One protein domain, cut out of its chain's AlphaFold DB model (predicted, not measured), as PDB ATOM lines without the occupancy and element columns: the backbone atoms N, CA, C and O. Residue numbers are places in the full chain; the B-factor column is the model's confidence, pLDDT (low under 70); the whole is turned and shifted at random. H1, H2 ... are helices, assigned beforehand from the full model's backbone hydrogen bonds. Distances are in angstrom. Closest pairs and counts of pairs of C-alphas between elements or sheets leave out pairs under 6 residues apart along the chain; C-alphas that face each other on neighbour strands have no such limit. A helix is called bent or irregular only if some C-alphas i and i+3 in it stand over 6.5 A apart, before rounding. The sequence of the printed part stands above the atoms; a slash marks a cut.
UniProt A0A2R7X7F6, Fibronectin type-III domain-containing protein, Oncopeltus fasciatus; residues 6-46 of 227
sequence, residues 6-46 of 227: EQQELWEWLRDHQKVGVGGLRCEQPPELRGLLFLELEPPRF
ATOM      1  N   GLU A   6     114.538  75.352 167.734       84.94
ATOM      2  CA  GLU A   6     114.727  73.916 167.488       84.94
ATOM      3  C   GLU A   6     115.763  73.642 166.387       84.94
ATOM      4  O   GLU A   6     116.353  72.568 166.331       84.94
ATOM      5  N   GLN A   7     116.022  74.618 165.511       86.94
ATOM      6  CA  GLN A   7     116.974  74.480 164.410       86.94
ATOM      7  C   GLN A   7     118.389  74.949 164.784       86.94
ATOM      8  O   GLN A   7     119.265  74.990 163.922       86.94
ATOM      9  N   GLN A   8     118.645  75.290 166.050       84.56
ATOM     10  CA  GLN A   8     119.931  75.850 166.461       84.56
ATOM     11  C   GLN A   8     121.112  74.877 166.276       84.56
ATOM     12  O   GLN A   8     122.156  75.283 165.772       84.56
ATOM     13  N   GLU A   9     120.948  73.594 166.603       83.44
ATOM     14  CA  GLU A   9     122.004  72.585 166.395       83.44
ATOM     15  C   GLU A   9     122.295  72.358 164.904       83.44
ATOM     16  O   GLU A   9     123.450  72.240 164.496       83.44
ATOM     17  N   LEU A  10     121.247  72.363 164.073       85.81
ATOM     18  CA  LEU A  10     121.383  72.272 162.620       85.81
ATOM     19  C   LEU A  10     122.151  73.476 162.064       85.81
ATOM     20  O   LEU A  10     123.015  73.309 161.207       85.81
ATOM     21  N   TRP A  11     121.837  74.678 162.548       86.31
ATOM     22  CA  TRP A  11     122.522  75.905 162.154       86.31
ATOM     23  C   TRP A  11     124.020  75.842 162.471       86.31
ATOM     24  O   TRP A  11     124.849  76.151 161.617       86.31
ATOM     25  N   GLU A  12     124.368  75.380 163.676       83.50
ATOM     26  CA  GLU A  12     125.758  75.208 164.114       83.50
ATOM     27  C   GLU A  12     126.510  74.230 163.225       83.50
ATOM     28  O   GLU A  12     127.574  74.560 162.704       83.50
ATOM     29  N   TRP A  13     125.910  73.066 162.991       84.62
ATOM     30  CA  TRP A  13     126.502  72.038 162.152       84.62
ATOM     31  C   TRP A  13     126.714  72.514 160.710       84.62
ATOM     32  O   TRP A  13     127.788  72.309 160.139       84.62
ATOM     33  N   LEU A  14     125.708  73.172 160.121       86.56
ATOM     34  CA  LEU A  14     125.763  73.661 158.742       86.56
ATOM     35  C   LEU A  14     126.829  74.738 158.545       86.56
ATOM     36  O   LEU A  14     127.447  74.791 157.483       86.56
ATOM     37  N   ARG A  15     127.061  75.585 159.551       82.31
ATOM     38  CA  ARG A  15     128.125  76.589 159.502       82.31
ATOM     39  C   ARG A  15     129.507  75.937 159.453       82.31
ATOM     40  O   ARG A  15     130.341  76.361 158.655       82.31
ATOM     41  N   ASP A  16     129.718  74.868 160.217       84.12
ATOM     42  CA  ASP A  16     130.976  74.107 160.193       84.12
ATOM     43  C   ASP A  16     131.145  73.308 158.884       84.12
ATOM     44  O   ASP A  16     132.260  72.988 158.471       84.12
ATOM     45  N   HIS A  17     130.039  73.035 158.183       86.56
ATOM     46  CA  HIS A  17     129.978  72.207 156.975       86.56
ATOM     47  C   HIS A  17     129.455  72.966 155.744       86.56
ATOM     48  O   HIS A  17     128.801  72.393 154.870       86.56
ATOM     49  N   GLN A  18     129.794  74.251 155.615       76.75
ATOM     50  CA  GLN A  18     129.285  75.120 154.541       76.75
ATOM     51  C   GLN A  18     129.577  74.590 153.119       76.75
ATOM     52  O   GLN A  18     128.835  74.858 152.174       76.75
ATOM     53  N   LYS A  19     130.633  73.779 152.960       75.44
ATOM     54  CA  LYS A  19     131.054  73.182 151.680       75.44
ATOM     55  C   LYS A  19     130.118  72.085 151.151       75.44
ATOM     56  O   LYS A  19     130.276  71.675 150.007       75.44
ATOM     57  N   VAL A  20     129.145  71.620 151.941       72.56
ATOM     58  CA  VAL A  20     128.234  70.514 151.572       72.56
ATOM     59  C   VAL A  20     127.100  70.964 150.621       72.56
ATOM     60  O   VAL A  20     126.284  70.159 150.193       72.56
ATOM     61  N   GLY A  21     127.051  72.241 150.216       60.62
ATOM     62  CA  GLY A  21     126.132  72.715 149.165       60.62
ATOM     63  C   GLY A  21     124.696  72.994 149.628       60.62
ATOM     64  O   GLY A  21     123.834  73.308 148.814       60.62
ATOM     65  N   VAL A  22     124.434  72.957 150.939       63.88
ATOM     66  CA  VAL A  22     123.113  73.223 151.553       63.88
ATOM     67  C   VAL A  22     122.903  74.723 151.861       63.88
ATOM     68  O   VAL A  22     121.966  75.116 152.552       63.88
ATOM     69  N   GLY A  23     123.759  75.602 151.327       63.09
ATOM     70  CA  GLY A  23     123.792  77.043 151.627       63.09
ATOM     71  C   GLY A  23     122.571  77.862 151.180       63.09
ATOM     72  O   GLY A  23     122.530  79.064 151.416       63.09
ATOM     73  N   GLY A  24     121.579  77.238 150.540       77.06
ATOM     74  CA  GLY A  24     120.377  77.894 150.017       77.06
ATOM     75  C   GLY A  24     119.135  77.803 150.908       77.06
ATOM     76  O   GLY A  24     118.050  78.165 150.452       77.06
ATOM     77  N   LEU A  25     119.242  77.294 152.141       87.88
ATOM     78  CA  LEU A  25     118.084  77.168 153.030       87.88
ATOM     79  C   LEU A  25     117.534  78.546 153.414       87.88
ATOM     80  O   LEU A  25     118.234  79.371 154.002       87.88
ATOM     81  N   ARG A  26     116.258  78.780 153.093       91.94
ATOM     82  CA  ARG A  26     115.542  80.020 153.407       91.94
ATOM     83  C   ARG A  26     114.427  79.780 154.410       91.94
ATOM     84  O   ARG A  26     113.683  78.795 154.336       91.94
ATOM     85  N   CYS A  27     114.285  80.724 155.325       92.56
ATOM     86  CA  CYS A  27     113.194  80.734 156.281       92.56
ATOM     87  C   CYS A  27     111.866  80.993 155.557       92.56
ATOM     88  O   CYS A  27     111.747  81.903 154.743       92.56
ATOM     89  N   GLU A  28     110.855  80.183 155.839       94.31
ATOM     90  CA  GLU A  28     109.467  80.394 155.394       94.31
ATOM     91  C   GLU A  28     108.592  80.863 156.551       94.31
ATOM     92  O   GLU A  28     107.650  81.627 156.356       94.31
ATOM     93  N   GLN A  29     108.933  80.407 157.754       90.81
ATOM     94  CA  GLN A  29     108.333  80.795 159.017       90.81
ATOM     95  C   GLN A  29     109.463  81.066 160.018       90.81
ATOM     96  O   GLN A  29     110.504  80.410 159.920       90.81
ATOM     97  N   PRO A  30     109.275  81.972 160.986       91.50
ATOM     98  CA  PRO A  30     108.113  82.843 161.163       91.50
ATOM     99  C   PRO A  30     108.105  83.989 160.113       91.50
ATOM    100  O   PRO A  30     109.107  84.170 159.409       91.50
ATOM    101  N   PRO A  31     106.975  84.695 159.893       91.44
ATOM    102  CA  PRO A  31     106.832  85.638 158.775       91.44
ATOM    103  C   PRO A  31     107.848  86.788 158.808       91.44
ATOM    104  O   PRO A  31     108.214  87.299 157.753       91.44
ATOM    105  N   GLU A  32     108.361  87.145 159.986       91.94
ATOM    106  CA  GLU A  32     109.370  88.190 160.196       91.94
ATOM    107  C   GLU A  32     110.730  87.829 159.589       91.94
ATOM    108  O   GLU A  32     111.534  88.713 159.298       91.94
ATOM    109  N   LEU A  33     110.996  86.533 159.408       91.56
ATOM    110  CA  LEU A  33     112.249  86.019 158.855       91.56
ATOM    111  C   LEU A  33     112.074  85.455 157.444       91.56
ATOM    112  O   LEU A  33     113.023  84.926 156.868       91.56
ATOM    113  N   ARG A  34     110.872  85.544 156.872       93.50
ATOM    114  CA  ARG A  34     110.551  84.902 155.600       93.50
ATOM    115  C   ARG A  34     111.459  85.401 154.469       93.50
ATOM    116  O   ARG A  34     111.624  86.596 154.258       93.50
ATOM    117  N   GLY A  35     112.021  84.462 153.712       90.94
ATOM    118  CA  GLY A  35     112.920  84.712 152.585       90.94
ATOM    119  C   GLY A  35     114.388  84.916 152.968       90.94
ATOM    120  O   GLY A  35     115.244  84.800 152.086       90.94
ATOM    121  N   LEU A  36     114.694  85.153 154.250       91.88
ATOM    122  CA  LEU A  36     116.066  85.305 154.737       91.88
ATOM    123  C   LEU A  36     116.811  83.968 154.697       91.88
ATOM    124  O   LEU A  36     116.221  82.900 154.892       91.88
ATOM    125  N   LEU A  37     118.112  84.037 154.421       91.00
ATOM    126  CA  LEU A  37     118.990  82.873 154.387       91.00
ATOM    127  C   LEU A  37     119.287  82.417 155.811       91.00
ATOM    128  O   LEU A  37     119.779  83.184 156.632       91.00
ATOM    129  N   PHE A  38     119.009  81.149 156.097       89.94
ATOM    130  CA  PHE A  38     119.114  80.598 157.442       89.94
ATOM    131  C   PHE A  38     120.531  80.728 158.021       89.94
ATOM    132  O   PHE A  38     120.684  81.098 159.180       89.94
ATOM    133  N   LEU A  39     121.565  80.506 157.202       87.50
ATOM    134  CA  LEU A  39     122.967  80.600 157.630       87.50
ATOM    135  C   LEU A  39     123.488  82.028 157.808       87.50
ATOM    136  O   LEU A  39     124.510  82.214 158.460       87.50
ATOM    137  N   GLU A  40     122.800  83.027 157.257       87.12
ATOM    138  CA  GLU A  40     123.155  84.439 157.449       87.12
ATOM    139  C   GLU A  40     122.531  85.021 158.722       87.12
ATOM    140  O   GLU A  40     122.942  86.078 159.195       87.12
ATOM    141  N   LEU A  41     121.528  84.344 159.290       86.94
ATOM    142  CA  LEU A  41     120.882  84.779 160.519       86.94
ATOM    143  C   LEU A  41     121.726  84.411 161.737       86.94
ATOM    144  O   LEU A  41     122.101  83.257 161.924       86.94
ATOM    145  N   GLU A  42     121.935  85.377 162.629       81.81
ATOM    146  CA  GLU A  42     122.485  85.101 163.954       81.81
ATOM    147  C   GLU A  42     121.450  84.367 164.834       81.81
ATOM    148  O   GLU A  42     120.257  84.687 164.773       81.81
ATOM    149  N   PRO A  43     121.867  83.442 165.719       83.25
ATOM    150  CA  PRO A  43     120.976  82.702 166.616       83.25
ATOM    151  C   PRO A  43     119.965  83.542 167.399       83.25
ATOM    152  O   PRO A  43     118.795  83.161 167.408       83.25
ATOM    153  N   PRO A  44     120.317  84.711 167.974       79.50
ATOM    154  CA  PRO A  44     119.338  85.558 168.661       79.50
ATOM    155  C   PRO A  44     118.208  86.080 167.755       79.50
ATOM    156  O   PRO A  44     117.160  86.489 168.246       79.50
ATOM    157  N   ARG A  45     118.397  86.093 166.427       84.19
ATOM    158  CA  ARG A  45     117.389  86.572 165.468       84.19
ATOM    159  C   ARG A  45     116.300  85.544 165.199       84.19
ATOM    160  O   ARG A  45     115.151  85.943 165.037       84.19
ATOM    161  N   PHE A  46     116.640  84.256 165.141       86.12
ATOM    162  CA  PHE A  46     115.676  83.181 164.865       86.12
ATOM    163  C   PHE A  46     115.279  82.378 166.104       86.12
ATOM    164  O   PHE A  46     114.225  81.752 166.127       86.12
TER     165      PHE A  46
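What this domain is: This is residues 6 to 46 of the 227 residues of the protein "Fibronectin type-III domain-containing protein" of Oncopeltus fasciatus (UniProt A0A2R7X7F6). With little regular structure, the printed part is mostly one long looping link: helix H1 lies along one side, and residues 17 to 42 turn away from its end, run back, fold round near Pro 31 and return to the short helix H2, near the first turns of H1. The 41 printed residues hold two named helices, H1 then H2, and no named strand; the class is all helix, with 15 residues in named elements. The whole is compact, radius of gyration of the C-alphas 9.9 A, but elongated, spanning 28 by 18 by 14 A.

Where its parts are: H1, residues 6 to 16, begins at C-alpha 6 (114.727, 73.916, 167.488) and is 17.8 A long; it is irregular, with C-alphas 6 and 9 7.5 A apart. H2, residues 43 to 46, ends at C-alpha 46 (115.676, 83.181, 164.865).

How they stand to each other: H1 and H2 are close but not clearly touching; their closest C-alphas, of Gln 8 and Pro 43, are 6.9 A apart. In H1, 6 of 7 O i to N i+4 pairs are within hydrogen-bond range; H2 is too short for such a pair.

The domain as a whole: The C-alphas farthest apart, of Lys 19 and Pro 31, are 28.1 A apart. The printed part has no cut, and the link from H1 to H2 is long, 26 residues. Residues 21 to 23 have pLDDT under 70.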